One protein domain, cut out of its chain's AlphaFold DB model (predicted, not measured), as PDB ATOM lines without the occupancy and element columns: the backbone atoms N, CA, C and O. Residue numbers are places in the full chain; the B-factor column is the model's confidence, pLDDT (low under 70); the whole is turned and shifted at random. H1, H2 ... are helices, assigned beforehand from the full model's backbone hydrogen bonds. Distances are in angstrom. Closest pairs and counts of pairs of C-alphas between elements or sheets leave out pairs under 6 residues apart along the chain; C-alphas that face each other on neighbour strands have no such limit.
ATOM      1  N   ASP A   6      25.508 -34.979 -31.636       94.81
ATOM      2  CA  ASP A   6      25.469 -36.393 -31.242       94.81
ATOM      3  C   ASP A   6      24.137 -36.793 -30.609       94.81
ATOM      4  O   ASP A   6      23.600 -37.852 -30.929       94.81
ATOM      5  N   LEU A   7      23.590 -35.950 -29.727       96.75
ATOM      6  CA  LEU A   7      22.303 -36.217 -29.095       96.75
ATOM      7  C   LEU A   7      21.191 -36.202 -30.145       96.75
ATOM      8  O   LEU A   7      20.388 -37.127 -30.170       96.75
ATOM      9  N   GLN A   8      21.187 -35.218 -31.052       97.31
ATOM     10  CA  GLN A   8      20.247 -35.171 -32.173       97.31
ATOM     11  C   GLN A   8      20.345 -36.437 -33.025       97.31
ATOM     12  O   GLN A   8      19.326 -37.030 -33.354       97.31
ATOM     13  N   THR A   9      21.562 -36.898 -33.319       96.75
ATOM     14  CA  THR A   9      21.795 -38.126 -34.088       96.75
ATOM     15  C   THR A   9      21.171 -39.344 -33.405       96.75
ATOM     16  O   THR A   9      20.538 -40.167 -34.064       96.75
ATOM     17  N   VAL A  10      21.318 -39.466 -32.081       97.12
ATOM     18  CA  VAL A  10      20.720 -40.576 -31.320       97.12
ATOM     19  C   VAL A  10      19.201 -40.449 -31.253       97.12
ATOM     20  O   VAL A  10      18.508 -41.447 -31.419       97.12
ATOM     21  N   VAL A  11      18.676 -39.240 -31.053       97.25
ATOM     22  CA  VAL A  11      17.236 -38.956 -31.050       97.25
ATOM     23  C   VAL A  11      16.610 -39.309 -32.399       97.25
ATOM     24  O   VAL A  11      15.614 -40.025 -32.451       97.25
ATOM     25  N   ASP A  12      17.209 -38.868 -33.499       97.19
ATOM     26  CA  ASP A  12      16.713 -39.128 -34.849       97.19
ATOM     27  C   ASP A  12      16.698 -40.622 -35.156       97.19
ATOM     28  O   ASP A  12      15.690 -41.157 -35.626       97.19
ATOM     29  N   TRP A  13      17.791 -41.309 -34.821       97.50
ATOM     30  CA  TRP A  13      17.892 -42.752 -34.985       97.50
ATOM     31  C   TRP A  13      16.885 -43.502 -34.102       97.50
ATOM     32  O   TRP A  13      16.200 -44.401 -34.596       97.50
ATOM     33  N   ALA A  14      16.735 -43.124 -32.830       96.44
ATOM     34  CA  ALA A  14      15.803 -43.771 -31.908       96.44
ATOM     35  C   ALA A  14      14.353 -43.571 -32.361       96.44
ATOM     36  O   ALA A  14      13.562 -44.512 -32.343       96.44
ATOM     37  N   TRP A  15      14.008 -42.374 -32.846       96.00
ATOM     38  CA  TRP A  15      12.689 -42.101 -33.404       96.00
ATOM     39  C   TRP A  15      12.411 -42.941 -34.653       96.00
ATOM     40  O   TRP A  15      11.333 -43.534 -34.771       96.00
ATOM     41  N   LEU A  16      13.374 -43.025 -35.576       94.75
ATOM     42  CA  LEU A  16      13.253 -43.832 -36.790       94.75
ATOM     43  C   LEU A  16      13.049 -45.321 -36.460       94.75
ATOM     44  O   LEU A  16      12.209 -45.972 -37.076       94.75
ATOM     45  N   ASN A  17      13.745 -45.825 -35.437       93.75
ATOM     46  CA  ASN A  17      13.734 -47.233 -35.024       93.75
ATOM     47  C   ASN A  17      12.759 -47.553 -33.876       93.75
ATOM     48  O   ASN A  17      12.762 -48.667 -33.353       93.75
ATOM     49  N   ARG A  18      11.894 -46.606 -33.488       91.56
ATOM     50  CA  ARG A  18      11.049 -46.703 -32.283       91.56
ATOM     51  C   ARG A  18      10.213 -47.977 -32.196       91.56
ATOM     52  O   ARG A  18      10.093 -48.548 -31.120       91.56
ATOM     53  N   LEU A  19       9.662 -48.442 -33.319       85.44
ATOM     54  CA  LEU A  19       8.834 -49.651 -33.353       85.44
ATOM     55  C   LEU A  19       9.662 -50.898 -33.030       85.44
ATOM     56  O   LEU A  19       9.238 -51.707 -32.214       85.44
ATOM     57  N   THR A  20      10.858 -51.015 -33.611       87.94
ATOM     58  CA  THR A  20      11.796 -52.112 -33.341       87.94
ATOM     59  C   THR A  20      12.280 -52.086 -31.893       87.94
ATOM     60  O   THR A  20      12.301 -53.122 -31.235       87.94
ATOM     61  N   ILE A  21      12.624 -50.903 -31.378       88.38
ATOM     62  CA  ILE A  21      13.075 -50.713 -29.991       88.38
ATOM     63  C   ILE A  21      11.975 -51.131 -29.003       88.38
ATOM     64  O   ILE A  21      12.234 -51.888 -28.068       88.38
ATOM     65  N   ILE A  22      10.737 -50.677 -29.230       80.19
ATOM     66  CA  ILE A  22       9.571 -51.046 -28.415       80.19
ATOM     67  C   ILE A  22       9.285 -52.547 -28.510       80.19
ATOM     68  O   ILE A  22       8.966 -53.168 -27.500       80.19
ATOM     69  N   GLU A  23       9.393 -53.140 -29.701       78.62
ATOM     70  CA  GLU A  23       9.163 -54.574 -29.885       78.62
ATOM     71  C   GLU A  23      10.178 -55.409 -29.100       78.62
ATOM     72  O   GLU A  23       9.788 -56.302 -28.353       78.62
ATOM     73  N   LYS A  24      11.469 -55.064 -29.178       82.12
ATOM     74  CA  LYS A  24      12.529 -55.721 -28.397       82.12
ATOM     75  C   LYS A  24      12.280 -55.612 -26.889       82.12
ATOM     76  O   LYS A  24      12.449 -56.589 -26.164       82.12
ATOM     77  N   ALA A  25      11.779 -54.472 -26.416       76.88
ATOM     78  CA  ALA A  25      11.446 -54.282 -25.004       76.88
ATOM     79  C   ALA A  25      10.308 -55.195 -24.490       76.88
ATOM     80  O   ALA A  25      10.193 -55.394 -23.279       76.88
ATOM     81  N   LYS A  26       9.476 -55.783 -25.367       67.06
ATOM     82  CA  LYS A  26       8.392 -56.709 -24.975       67.06
ATOM     83  C   LYS A  26       8.889 -58.080 -24.520       67.06
ATOM     84  O   LYS A  26       8.200 -58.735 -23.742       67.06
ATOM     85  N   GLY A  27      10.044 -58.529 -25.010       54.62
ATOM     86  CA  GLY A  27      10.427 -59.946 -24.995       54.62
ATOM     87  C   GLY A  27      10.786 -60.552 -23.633       54.62
ATOM     88  O   GLY A  27      10.897 -61.772 -23.548       54.62
ATOM     89  N   ARG A  28      10.997 -59.750 -22.574       52.16
ATOM     90  CA  ARG A  28      11.599 -60.233 -21.305       52.16
ATOM     91  C   ARG A  28      11.014 -59.649 -20.010       52.16
ATOM     92  O   ARG A  28      11.629 -59.757 -18.951       52.16
ATOM     93  N   GLY A  29       9.840 -59.024 -20.054       44.84
ATOM     94  CA  GLY A  29       9.167 -58.560 -18.835       44.84
ATOM     95  C   GLY A  29       8.460 -59.711 -18.098       44.84
ATOM     96  O   GLY A  29       7.831 -60.530 -18.769       44.84
ATOM     97  N   PRO A  30       8.498 -59.812 -16.752       41.84
ATOM     98  CA  PRO A  30       7.633 -60.741 -16.030       41.84
ATOM     99  C   PRO A  30       6.163 -60.549 -16.432       41.84
ATOM    100  O   PRO A  30       5.680 -59.426 -16.586       41.84
ATOM    101  N   ALA A  31       5.437 -61.664 -16.571       42.41
ATOM    102  CA  ALA A  31       4.035 -61.722 -17.009       42.41
ATOM    103  C   ALA A  31       3.052 -60.896 -16.141       42.41
ATOM    104  O   ALA A  31       1.877 -60.756 -16.480       42.41
ATOM    105  N   THR A  32       3.525 -60.352 -15.019       39.94
ATOM    106  CA  THR A  32       2.792 -59.512 -14.066       39.94
ATOM    107  C   THR A  32       2.756 -58.031 -14.446       39.94
ATOM    108  O   THR A  32       2.003 -57.263 -13.843       39.94
ATOM    109  N   HIS A  33       3.522 -57.604 -15.449       42.84
ATOM    110  CA  HIS A  33       3.477 -56.233 -15.936       42.84
ATOM    111  C   HIS A  33       2.135 -55.941 -16.616       42.84
ATOM    112  O   HIS A  33       1.732 -56.596 -17.582       42.84
ATOM    113  N   ARG A  34       1.396 -54.959 -16.081       43.00
ATOM    114  CA  ARG A  34       0.126 -54.520 -16.667       43.00
ATOM    115  C   ARG A  34       0.387 -54.077 -18.111       43.00
ATOM    116  O   ARG A  34       1.229 -53.224 -18.374       43.00
ATOM    117  N   ARG A  35      -0.337 -54.712 -19.034       42.69
ATOM    118  CA  ARG A  35      -0.226 -54.573 -20.495       42.69
ATOM    119  C   ARG A  35      -0.105 -53.095 -20.905       42.69
ATOM    120  O   ARG A  35      -1.036 -52.333 -20.666       42.69
ATOM    121  N   GLY A  36       1.022 -52.725 -21.521       44.25
ATOM    122  CA  GLY A  36       1.300 -51.368 -22.022       44.25
ATOM    123  C   GLY A  36       2.441 -50.618 -21.322       44.25
ATOM    124  O   GLY A  36       2.763 -49.516 -21.747       44.25
ATOM    125  N   GLN A  37       3.061 -51.192 -20.284       48.44
ATOM    126  CA  GLN A  37       4.224 -50.605 -19.604       48.44
ATOM    127  C   GLN A  37       5.467 -51.483 -19.826       48.44
ATOM    128  O   GLN A  37       5.476 -52.655 -19.452       48.44
ATOM    129  N   PHE A  38       6.519 -50.928 -20.437       52.62
ATOM    130  CA  PHE A  38       7.786 -51.622 -20.685       52.62
ATOM    131  C   PHE A  38       8.761 -51.236 -19.588       52.62
ATOM    132  O   PHE A  38       9.417 -50.203 -19.644       52.62
ATOM    133  N   HIS A  39       8.780 -52.013 -18.512       55.47
ATOM    134  CA  HIS A  39       9.503 -51.662 -17.295       55.47
ATOM    135  C   HIS A  39      11.019 -51.546 -17.534       55.47
ATOM    136  O   HIS A  39      11.594 -52.254 -18.368       55.47
ATOM    137  N   TYR A  40      11.669 -50.639 -16.793       53.50
ATOM    138  CA  TYR A  40      13.126 -50.596 -16.713       53.50
ATOM    139  C   TYR A  40      13.608 -51.883 -16.045       53.50
ATOM    140  O   TYR A  40      13.497 -52.058 -14.833       53.50
ATOM    141  N   ASN A  41      14.111 -52.789 -16.871       60.28
ATOM    142  CA  ASN A  41      14.882 -53.946 -16.469       60.28
ATOM    143  C   ASN A  41      16.309 -53.685 -16.987       60.28
ATOM    144  O   ASN A  41      16.435 -53.285 -18.148       60.28
ATOM    145  N   PRO A  42      17.384 -53.863 -16.198       62.16
ATOM    146  CA  PRO A  42      18.746 -53.859 -16.739       62.16
ATOM    147  C   PRO A  42      18.924 -54.826 -17.924       62.16
ATOM    148  O   PRO A  42      19.804 -54.599 -18.744       62.16
ATOM    149  N   ASP A  43      18.049 -55.825 -18.068       70.31
ATOM    150  CA  ASP A  43      17.977 -56.748 -19.207       70.31
ATOM    151  C   ASP A  43      16.930 -56.335 -20.271       70.31
ATOM    152  O   ASP A  43      16.438 -57.169 -21.029       70.31
ATOM    153  N   ASN A  44      16.521 -55.061 -20.317       77.12
ATOM    154  CA  ASN A  44      15.584 -54.555 -21.324       77.12
ATOM    155  C   ASN A  44      16.304 -54.368 -22.668       77.12
ATOM    156  O   ASN A  44      17.061 -53.413 -22.860       77.12
ATOM    157  N   ASP A  45      16.022 -55.265 -23.613       83.31
ATOM    158  CA  ASP A  45      16.648 -55.298 -24.940       83.31
ATOM    159  C   ASP A  45      16.434 -53.999 -25.745       83.31
ATOM    160  O   ASP A  45      17.274 -53.633 -26.564       83.31
ATOM    161  N   GLY A  46      15.358 -53.244 -25.488       87.19
ATOM    162  CA  GLY A  46      15.137 -51.932 -26.106       87.19
ATOM    163  C   GLY A  46      16.135 -50.868 -25.631       87.19
ATOM    164  O   GLY A  46      16.601 -50.052 -26.426       87.19
ATOM    165  N   ILE A  47      16.523 -50.898 -24.352       87.19
ATOM    166  CA  ILE A  47      17.576 -50.019 -23.816       87.19
ATOM    167  C   ILE A  47      18.935 -50.436 -24.379       87.19
ATOM    168  O   ILE A  47      19.717 -49.573 -24.783       87.19
ATOM    169  N   TRP A  48      19.204 -51.744 -24.446       87.69
ATOM    170  CA  TRP A  48      20.438 -52.277 -25.030       87.69
ATOM    171  C   TRP A  48      20.598 -51.919 -26.507       87.69
ATOM    172  O   TRP A  48      21.716 -51.637 -26.931       87.69
ATOM    173  N   GLU A  49      19.502 -51.828 -27.259       91.56
ATOM    174  CA  GLU A  49      19.520 -51.371 -28.651       91.56
ATOM    175  C   GLU A  49      20.025 -49.923 -28.767       91.56
ATOM    176  O   GLU A  49      20.939 -49.629 -29.541       91.56
ATOM    177  N   ILE A  50      19.480 -49.010 -27.952       93.69
ATOM    178  CA  ILE A  50      19.927 -47.607 -27.924       93.69
ATOM    179  C   ILE A  50      21.368 -47.516 -27.410       93.69
ATOM    180  O   ILE A  50      22.179 -46.766 -27.954       93.69
ATOM    181  N   TYR A  51      21.708 -48.293 -26.382       91.50
ATOM    182  CA  TYR A  51      23.062 -48.365 -25.838       91.50
ATOM    183  C   TYR A  51      24.083 -48.818 -26.890       91.50
ATOM    184  O   TYR A  51      25.127 -48.179 -27.020       91.50
ATOM    185  N   GLY A  52      23.776 -49.863 -27.664       90.69
ATOM    186  CA  GLY A  52      24.619 -50.340 -28.760       90.69
ATOM    187  C   GLY A  52      24.853 -49.249 -29.802       90.69
ATOM    188  O   GLY A  52      25.990 -48.977 -30.172       90.69
ATOM    189  N   PHE A  53      23.809 -48.511 -30.188       93.19
ATOM    190  CA  PHE A  53      23.974 -47.384 -31.110       93.19
ATOM    191  C   PHE A  53      24.854 -46.251 -30.549       93.19
ATOM    192  O   PHE A  53      25.613 -45.625 -31.292       93.19
ATOM    193  N   ILE A  54      24.780 -45.979 -29.241       93.50
ATOM    194  CA  ILE A  54      25.630 -44.971 -28.586       93.50
ATOM    195  C   ILE A  54      27.093 -45.430 -28.524       93.50
ATOM    196  O   ILE A  54      27.988 -44.621 -28.762       93.50
ATOM    197  N   CYS A  55      27.348 -46.692 -28.180       88.00
ATOM    198  CA  CYS A  55      28.696 -47.231 -27.967       88.00
ATOM    199  C   CYS A  55      29.402 -47.712 -29.247       88.00
ATOM    200  O   CYS A  55      30.621 -47.902 -29.219       88.00
ATOM    201  N   GLY A  56      28.666 -47.905 -30.343       81.38
ATOM    202  CA  GLY A  56      29.147 -48.619 -31.527       81.38
ATOM    203  C   GLY A  56      28.971 -50.134 -31.386       81.38
ATOM    204  O   GLY A  56      28.352 -50.609 -30.434       81.38
ATOM    205  N   ASN A  57      29.499 -50.905 -32.342       66.25
ATOM    206  CA  ASN A  57      29.327 -52.359 -32.354       66.25
ATOM    207  C   ASN A  57      29.792 -52.985 -31.021       66.25
ATOM    208  O   ASN A  57      30.889 -52.705 -30.535       66.25
ATOM    209  N   HIS A 223      18.402 -44.247 -10.588       58.97
ATOM    210  CA  HIS A 223      17.483 -44.624 -11.657       58.97
ATOM    211  C   HIS A 223      16.599 -43.427 -12.025       58.97
ATOM    212  O   HIS A 223      16.045 -42.787 -11.131       58.97
ATOM    213  N   PRO A 224      16.456 -43.088 -13.316       54.69
ATOM    214  CA  PRO A 224      15.606 -41.978 -13.729       54.69
ATOM    215  C   PRO A 224      14.132 -42.236 -13.396       54.69
ATOM    216  O   PRO A 224      13.599 -43.287 -13.735       54.69
ATOM    217  N   LEU A 225      13.491 -41.260 -12.741       51.28
ATOM    218  CA  LEU A 225      12.116 -41.338 -12.231       51.28
ATOM    219  C   LEU A 225      11.031 -41.395 -13.322       51.28
ATOM    220  O   LEU A 225      11.223 -40.937 -14.450       51.28
ATOM    221  N   ARG A 226       9.852 -41.936 -12.964       54.53
ATOM    222  CA  ARG A 226       8.713 -42.199 -13.864       54.53
ATOM    223  C   ARG A 226       7.594 -41.321 -13.345       54.53
ATOM    224  O   ARG A 226       7.130 -41.563 -12.237       54.53
ATOM    225  N   PRO A 227       7.113 -40.359 -14.138       40.66
ATOM    226  CA  PRO A 227       6.007 -39.505 -13.720       40.66
ATOM    227  C   PRO A 227       4.689 -40.266 -13.473       40.66
ATOM    228  O   PRO A 227       3.829 -39.755 -12.770       40.66
ATOM    229  N   ASN A 228       4.539 -41.496 -13.994       43.16
ATOM    230  CA  ASN A 228       3.258 -42.228 -13.999       43.16
ATOM    231  C   ASN A 228       3.308 -43.605 -13.304       43.16
ATOM    232  O   ASN A 228       2.329 -44.350 -13.313       43.16
ATOM    233  N   GLY A 229       4.450 -43.971 -12.717       44.16
ATOM    234  CA  GLY A 229       4.604 -45.153 -11.868       44.16
ATOM    235  C   GLY A 229       4.972 -44.659 -10.482       44.16
ATOM    236  O   GLY A 229       6.024 -44.053 -10.330       44.16
ATOM    237  N   LYS A 230       4.091 -44.857  -9.500       38.75
ATOM    238  CA  LYS A 230       4.191 -44.225  -8.175       38.75
ATOM    239  C   LYS A 230       5.475 -44.530  -7.400       38.75
ATOM    240  O   LYS A 230       5.731 -43.837  -6.429       38.75
ATOM    241  N   GLU A 231       6.287 -45.496  -7.819       36.38
ATOM    242  CA  GLU A 231       7.577 -45.773  -7.194       36.38
ATOM    243  C   GLU A 231       8.579 -46.279  -8.232       36.38
ATOM    244  O   GLU A 231       8.290 -47.188  -9.015       36.38
ATOM    245  N   PHE A 232       9.788 -45.722  -8.196       45.28
ATOM    246  CA  PHE A 232      10.968 -46.440  -8.648       45.28
ATOM    247  C   PHE A 232      11.593 -47.111  -7.433       45.28
ATOM    248  O   PHE A 232      12.323 -46.479  -6.675       45.28
ATOM    249  N   GLN A 233      11.331 -48.402  -7.258       38.72
ATOM    250  CA  GLN A 233      12.144 -49.238  -6.378       38.72
ATOM    251  C   GLN A 233      13.437 -49.575  -7.124       38.72
ATOM    252  O   GLN A 233      13.596 -50.638  -7.719       38.72
ATOM    253  N   GLY A 234      14.329 -48.593  -7.210       38.41
ATOM    254  CA  GLY A 234      15.643 -48.765  -7.801       38.41
ATOM    255  C   GLY A 234      16.628 -49.240  -6.743       38.41
ATOM    256  O   GLY A 234      16.857 -48.539  -5.766       38.41
ATOM    257  N   ILE A 235      17.245 -50.403  -6.944       43.47
ATOM    258  CA  ILE A 235      18.465 -50.759  -6.208       43.47
ATOM    259  C   ILE A 235      19.563 -49.825  -6.715       43.47
ATOM    260  O   ILE A 235      19.818 -49.811  -7.921       43.47
ATOM    261  N   GLU A 236      20.204 -49.062  -5.832       53.06
ATOM    262  CA  GLU A 236      21.379 -48.254  -6.167       53.06
ATOM    263  C   GLU A 236      22.416 -49.146  -6.872       53.06
ATOM    264  O   GLU A 236      22.935 -50.111  -6.308       53.06
ATOM    265  N   ARG A 237      22.639 -48.906  -8.168       58.72
ATOM    266  CA  ARG A 237      23.600 -49.658  -8.981       58.72
ATOM    267  C   ARG A 237      24.372 -48.684  -9.845       58.72
ATOM    268  O   ARG A 237      23.783 -47.821 -10.493       58.72
ATOM    269  N   SER A 238      25.687 -48.864  -9.893       65.81
ATOM    270  CA  SER A 238      26.555 -48.120 -10.799       65.81
ATOM    271  C   SER A 238      26.095 -48.318 -12.245       65.81
ATOM    272  O   SER A 238      25.922 -49.452 -12.697       65.81
ATOM    273  N   GLN A 239      25.910 -47.224 -12.985       76.06
ATOM    274  CA  GLN A 239      25.508 -47.268 -14.390       76.06
ATOM    275  C   GLN A 239      26.664 -46.869 -15.311       76.06
ATOM    276  O   GLN A 239      27.568 -46.106 -14.960       76.06
ATOM    277  N   SER A 240      26.657 -47.385 -16.541       85.12
ATOM    278  CA  SER A 240      27.568 -46.858 -17.557       85.12
ATOM    279  C   SER A 240      27.018 -45.546 -18.127       85.12
ATOM    280  O   SER A 240      25.808 -45.376 -18.256       85.12
ATOM    281  N   PHE A 241      27.909 -44.625 -18.498       90.81
ATOM    282  CA  PHE A 241      27.578 -43.326 -19.094       90.81
ATOM    283  C   PHE A 241      26.571 -43.426 -20.243       90.81
ATOM    284  O   PHE A 241      25.572 -42.703 -20.264       90.81
ATOM    285  N   SER A 242      26.833 -44.338 -21.180       91.25
ATOM    286  CA  SER A 242      25.996 -44.544 -22.358       91.25
ATOM    287  C   SER A 242      24.686 -45.231 -21.996       91.25
ATOM    288  O   SER A 242      23.653 -44.888 -22.556       91.25
ATOM    289  N   PHE A 243      24.698 -46.162 -21.036       88.69
ATOM    290  CA  PHE A 243      23.491 -46.885 -20.628       88.69
ATOM    291  C   PHE A 243      22.508 -45.974 -19.891       88.69
ATOM    292  O   PHE A 243      21.309 -46.037 -20.147       88.69
ATOM    293  N   TYR A 244      23.006 -45.061 -19.055       88.12
ATOM    294  CA  TYR A 244      22.174 -44.052 -18.400       88.12
ATOM    295  C   TYR A 244      21.447 -43.168 -19.427       88.12
ATOM    296  O   TYR A 244      20.231 -42.992 -19.372       88.12
ATOM    297  N   ARG A 245      22.172 -42.679 -20.442       92.06
ATOM    298  CA  ARG A 245      21.594 -41.869 -21.529       92.06
ATOM    299  C   ARG A 245      20.636 -42.679 -22.409       92.06
ATOM    300  O   ARG A 245      19.563 -42.182 -22.735       92.06
ATOM    301  N   ALA A 246      20.979 -43.928 -22.730       92.19
ATOM    302  CA  ALA A 246      20.093 -44.855 -23.436       92.19
ATOM    303  C   ALA A 246      18.776 -45.065 -22.681       92.19
ATOM    304  O   ALA A 246      17.703 -45.029 -23.276       92.19
ATOM    305  N   THR A 247      18.857 -45.206 -21.358       87.19
ATOM    306  CA  THR A 247      17.698 -45.357 -20.477       87.19
ATOM    307  C   THR A 247      16.795 -44.129 -20.531       87.19
ATOM    308  O   THR A 247      15.591 -44.263 -20.727       87.19
ATOM    309  N   LEU A 248      17.358 -42.922 -20.407       87.81
ATOM    310  CA  LEU A 248      16.590 -41.674 -20.491       87.81
ATOM    311  C   LEU A 248      15.886 -41.522 -21.845       87.81
ATOM    312  O   LEU A 248      14.722 -41.129 -21.898       87.81
ATOM    313  N   LEU A 249      16.576 -41.861 -22.935       92.25
ATOM    314  CA  LEU A 249      16.013 -41.835 -24.285       92.25
ATOM    315  C   LEU A 249      14.904 -42.876 -24.462       92.25
ATOM    316  O   LEU A 249      13.875 -42.570 -25.057       92.25
ATOM    317  N   PHE A 250      15.078 -44.077 -23.910       88.88
ATOM    318  CA  PHE A 250      14.035 -45.099 -23.915       88.88
ATOM    319  C   PHE A 250      12.790 -44.634 -23.153       88.88
ATOM    320  O   PHE A 250      11.685 -44.761 -23.665       88.88
ATOM    321  N   ILE A 251      12.956 -44.035 -21.968       81.75
ATOM    322  CA  ILE A 251      11.833 -43.497 -21.183       81.75
ATOM    323  C   ILE A 251      11.140 -42.356 -21.936       81.75
ATOM    324  O   ILE A 251       9.912 -42.289 -21.939       81.75
ATOM    325  N   ALA A 252      11.888 -41.476 -22.612       86.88
ATOM    326  CA  ALA A 252      11.290 -40.450 -23.469       86.88
ATOM    327  C   ALA A 252      10.433 -41.083 -24.573       86.88
ATOM    328  O   ALA A 252       9.309 -40.648 -24.809       86.88
ATOM    329  N   LEU A 253      10.947 -42.133 -25.215       86.94
ATOM    330  CA  LEU A 253      10.287 -42.835 -26.310       86.94
ATOM    331  C   LEU A 253       9.027 -43.564 -25.831       86.94
ATOM    332  O   LEU A 253       7.980 -43.469 -26.469       86.94
ATOM    333  N   GLU A 254       9.101 -44.221 -24.674       79.06
ATOM    334  CA  GLU A 254       7.959 -44.843 -24.005       79.06
ATOM    335  C   GLU A 254       6.886 -43.795 -23.673       79.06
ATOM    336  O   GLU A 254       5.729 -43.950 -24.059       79.06
ATOM    337  N   ASN A 255       7.262 -42.679 -23.042       76.94
ATOM    338  CA  ASN A 255       6.322 -41.610 -22.703       76.94
ATOM    339  C   ASN A 255       5.654 -41.016 -23.947       76.94
ATOM    340  O   ASN A 255       4.475 -40.679 -23.904       76.94
ATOM    341  N   THR A 256       6.364 -40.905 -25.068       81.25
ATOM    342  CA  THR A 256       5.765 -40.409 -26.310       81.25
ATOM    343  C   THR A 256       4.830 -41.430 -26.945       81.25
ATOM    344  O   THR A 256       3.735 -41.063 -27.363       81.25
ATOM    345  N   CYS A 257       5.221 -42.703 -27.009       76.31
ATOM    346  CA  CYS A 257       4.433 -43.743 -27.669       76.31
ATOM    347  C   CYS A 257       3.254 -44.267 -26.829       76.31
ATOM    348  O   CYS A 257       2.323 -44.819 -27.410       76.31
ATOM    349  N   PHE A 258       3.269 -44.082 -25.502       66.00
ATOM    350  CA  PHE A 258       2.262 -44.616 -24.570       66.00
ATOM    351  C   PHE A 258       1.624 -43.549 -23.661       66.00
ATOM    352  O   PHE A 258       1.036 -43.884 -22.631       66.00
ATOM    353  N   SER A 259       1.731 -42.260 -24.004       53.44
ATOM    354  CA  SER A 259       1.127 -41.169 -23.226       53.44
ATOM    355  C   SER A 259      -0.401 -41.246 -23.236       53.44
ATOM    356  O   SER A 259      -1.063 -40.730 -24.129       53.44
ATOM    357  N   THR A 260      -1.004 -41.865 -22.223       46.66
ATOM    358  CA  THR A 260      -2.334 -41.461 -21.736       46.66
ATOM    359  C   THR A 260      -2.633 -42.058 -20.363       46.66
ATOM    360  O   THR A 260      -2.746 -43.273 -20.206       46.66
ATOM    361  N   LEU A 279      -8.305 -46.867 -35.950       41.78
ATOM    362  CA  LEU A 279      -8.052 -45.871 -34.891       41.78
ATOM    363  C   LEU A 279      -7.966 -44.427 -35.415       41.78
ATOM    364  O   LEU A 279      -8.177 -43.477 -34.665       41.78
ATOM    365  N   THR A 280      -7.696 -44.244 -36.708       44.03
ATOM    366  CA  THR A 280      -7.785 -42.950 -37.399       44.03
ATOM    367  C   THR A 280      -9.221 -42.453 -37.596       44.03
ATOM    368  O   THR A 280      -9.404 -41.273 -37.886       44.03
ATOM    369  N   THR A 281     -10.233 -43.306 -37.421       41.56
ATOM    370  CA  THR A 281     -11.603 -43.025 -37.873       41.56
ATOM    371  C   THR A 281     -12.547 -42.577 -36.748       41.56
ATOM    372  O   THR A 281     -13.539 -41.915 -37.036       41.56
ATOM    373  N   THR A 282     -12.267 -42.872 -35.470       43.06
ATOM    374  CA  THR A 282     -13.266 -42.717 -34.381       43.06
ATOM    375  C   THR A 282     -12.916 -41.767 -33.230       43.06
ATOM    376  O   THR A 282     -13.767 -41.533 -32.374       43.06
ATOM    377  N   GLY A 283     -11.745 -41.130 -33.195       38.59
ATOM    378  CA  GLY A 283     -11.491 -40.078 -32.202       38.59
ATOM    379  C   GLY A 283     -10.016 -39.831 -31.926       38.59
ATOM    380  O   GLY A 283      -9.274 -40.753 -31.612       38.59
ATOM    381  N   LYS A 284      -9.623 -38.558 -32.050       41.38
ATOM    382  CA  LYS A 284      -8.286 -37.955 -31.907       41.38
ATOM    383  C   LYS A 284      -7.427 -38.521 -30.759       41.38
ATOM    384  O   LYS A 284      -7.235 -37.862 -29.740       41.38
ATOM    385  N   VAL A 285      -6.810 -39.682 -30.950       46.81
ATOM    386  CA  VAL A 285      -5.546 -39.986 -30.274       46.81
ATOM    387  C   VAL A 285      -4.479 -39.259 -31.077       46.81
ATOM    388  O   VAL A 285      -4.285 -39.548 -32.259       46.81
ATOM    389  N   ALA A 286      -3.849 -38.247 -30.476       55.75
ATOM    390  CA  ALA A 286      -2.741 -37.556 -31.118       55.75
ATOM    391  C   ALA A 286      -1.680 -38.603 -31.475       55.75
ATOM    392  O   ALA A 286      -1.145 -39.273 -30.593       55.75
ATOM    393  N   GLN A 287      -1.426 -38.787 -32.770       66.00
ATOM    394  CA  GLN A 287      -0.376 -39.690 -33.223       66.00
ATOM    395  C   GLN A 287       0.942 -39.260 -32.562       66.00
ATOM    396  O   GLN A 287       1.242 -38.059 -32.550       66.00
ATOM    397  N   PRO A 288       1.729 -40.201 -32.009       78.25
ATOM    398  CA  PRO A 288       3.013 -39.866 -31.420       78.25
ATOM    399  C   PRO A 288       3.856 -39.146 -32.476       78.25
ATOM    400  O   PRO A 288       4.012 -39.625 -33.601       78.25
ATOM    401  N   SER A 289       4.388 -37.979 -32.120       88.75
ATOM    402  CA  SER A 289       5.173 -37.145 -33.030       88.75
ATOM    403  C   SER A 289       6.629 -37.069 -32.589       88.75
ATOM    404  O   SER A 289       6.931 -37.127 -31.394       88.75
ATOM    405  N   LYS A 290       7.534 -36.876 -33.556       92.44
ATOM    406  CA  LYS A 290       8.960 -36.652 -33.280       92.44
ATOM    407  C   LYS A 290       9.154 -35.447 -32.360       92.44
ATOM    408  O   LYS A 290       9.942 -35.509 -31.429       92.44
ATOM    409  N   HIS A 291       8.389 -34.383 -32.586       92.75
ATOM    410  CA  HIS A 291       8.433 -33.173 -31.764       92.75
ATOM    411  C   HIS A 291       8.082 -33.447 -30.299       92.75
ATOM    412  O   HIS A 291       8.730 -32.920 -29.400       92.75
ATOM    413  N   GLU A 292       7.083 -34.295 -30.039       90.06
ATOM    414  CA  GLU A 292       6.751 -34.698 -28.670       90.06
ATOM    415  C   GLU A 292       7.864 -35.552 -28.051       90.06
ATOM    416  O   GLU A 292       8.229 -35.336 -26.899       90.06
ATOM    417  N   PHE A 293       8.474 -36.454 -28.822       91.75
ATOM    418  CA  PHE A 293       9.647 -37.204 -28.370       91.75
ATOM    419  C   PHE A 293      10.814 -36.288 -27.996       91.75
ATOM    420  O   PHE A 293      11.356 -36.404 -26.900       91.75
ATOM    421  N   GLU A 294      11.145 -35.312 -28.838       95.00
ATOM    422  CA  GLU A 294      12.183 -34.321 -28.546       95.00
ATOM    423  C   GLU A 294      11.873 -33.527 -27.263       95.00
ATOM    424  O   GLU A 294      12.758 -33.333 -26.427       95.00
ATOM    425  N   LYS A 295      10.612 -33.132 -27.039       92.12
ATOM    426  CA  LYS A 295      10.199 -32.493 -25.777       92.12
ATOM    427  C   LYS A 295      10.415 -33.399 -24.566       92.12
ATOM    428  O   LYS A 295      10.910 -32.925 -23.541       92.12
ATOM    429  N   GLN A 296      10.069 -34.683 -24.665       87.94
ATOM    430  CA  GLN A 296      10.279 -35.642 -23.577       87.94
ATOM    431  C   GLN A 296      11.769 -35.858 -23.290       87.94
ATOM    432  O   GLN A 296      12.162 -35.892 -22.124       87.94
ATOM    433  N   VAL A 297      12.612 -35.927 -24.326       92.12
ATOM    434  CA  VAL A 297      14.075 -36.004 -24.171       92.12
ATOM    435  C   VAL A 297      14.597 -34.784 -23.419       92.12
ATOM    436  O   VAL A 297      15.312 -34.941 -22.429       92.12
ATOM    437  N   LEU A 298      14.192 -33.578 -23.825       92.62
ATOM    438  CA  LEU A 298      14.597 -32.339 -23.163       92.62
ATOM    439  C   LEU A 298      14.183 -32.321 -21.687       92.62
ATOM    440  O   LEU A 298      14.999 -32.004 -20.821       92.62
ATOM    441  N   LYS A 299      12.937 -32.710 -21.394       87.69
ATOM    442  CA  LYS A 299      12.416 -32.797 -20.026       87.69
ATOM    443  C   LYS A 299      13.231 -33.774 -19.175       87.69
ATOM    444  O   LYS A 299      13.674 -33.409 -18.088       87.69
ATOM    445  N   LEU A 300      13.442 -35.001 -19.651       86.44
ATOM    446  CA  LEU A 300      14.128 -36.042 -18.881       86.44
ATOM    447  C   LEU A 300      15.616 -35.750 -18.696       86.44
ATOM    448  O   LEU A 300      16.132 -35.962 -17.602       86.44
ATOM    449  N   PHE A 301      16.295 -35.216 -19.713       89.75
ATOM    450  CA  PHE A 301      17.689 -34.789 -19.576       89.75
ATOM    451  C   PHE A 301      17.808 -33.661 -18.548       89.75
ATOM    452  O   PHE A 301      18.667 -33.737 -17.674       89.75
ATOM    453  N   HIS A 302      16.906 -32.674 -18.577       86.75
ATOM    454  CA  HIS A 302      16.890 -31.605 -17.579       86.75
ATOM    455  C   HIS A 302      16.698 -32.141 -16.154       86.75
ATOM    456  O   HIS A 302      17.443 -31.760 -15.252       86.75
ATOM    457  N   LEU A 303      15.727 -33.039 -15.951       83.12
ATOM    458  CA  LEU A 303      15.482 -33.670 -14.649       83.12
ATOM    459  C   LEU A 303      16.683 -34.500 -14.181       83.12
ATOM    460  O   LEU A 303      17.017 -34.483 -13.001       83.12
ATOM    461  N   ALA A 304      17.388 -35.147 -15.108       81.56
ATOM    462  CA  ALA A 304      18.626 -35.874 -14.845       81.56
ATOM    463  C   ALA A 304      19.849 -34.981 -14.574       81.56
ATOM    464  O   ALA A 304      20.932 -35.503 -14.310       81.56
ATOM    465  N   GLY A 305      19.718 -33.654 -14.660       85.00
ATOM    466  CA  GLY A 305      20.850 -32.734 -14.541       85.00
ATOM    467  C   GLY A 305      21.781 -32.747 -15.763       85.00
ATOM    468  O   GLY A 305      22.890 -32.215 -15.698       85.00
TER     469      GLY A 305
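This is residues 6 to 57, 223 to 260 and 279 to 305 of the 335 residues of an uncharacterized protein of Rhodobacterales bacterium (UniProt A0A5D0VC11). H4 makes the core of a small helical body; H3 and H5 cross it on roughly opposite sides, H1 crosses it between them, and H2 packs on H3. Residues 279 to 287 run out to one end of the longest axis. The printed part has 117 residues with five named helices, H1 to H5 in order, and no named strand: all helix, compact, radius of gyration of the C-alphas 14.2 A, spans 47 by 35 by 27 A.

H1, residues 6 to 16, begins at C-alpha 6 (25.469, -36.393, -31.242). H2 is residues 18 to 26, H3 45 to 55. H4, 241 to 257, is 24.7 A long. H5, 290 to 303, 20.0 A, ends at C-alpha 303 (15.482, -33.670, -14.649).

H4 touches H3 at a steep tilt of 50 degrees, closest C-alphas Tyr 51 and Ala 246, 5.2 A. H4 touches H5, Ala 252 to Gln 296, C-alphas 4.9 A. H1 touches H4 at residues 249 to 253 alone, closest C-alphas Val 11 and Leu 249, 7.5 A. H2 touches H3, closest C-alphas Ala 25 and Gly 46, 4.5 A. H2 and H5 are apart. In H1 to H5 every O i to N i+4 pair is within hydrogen-bond range.

Cuts leave C-alphas 57 and 223 25.1 A apart, 260 and 279 15.0 A. The link H2 to H3 is long. Residues 26 to 42, 57, 223 to 238, 258 to 260 and 279 to 287 have pLDDT under 70.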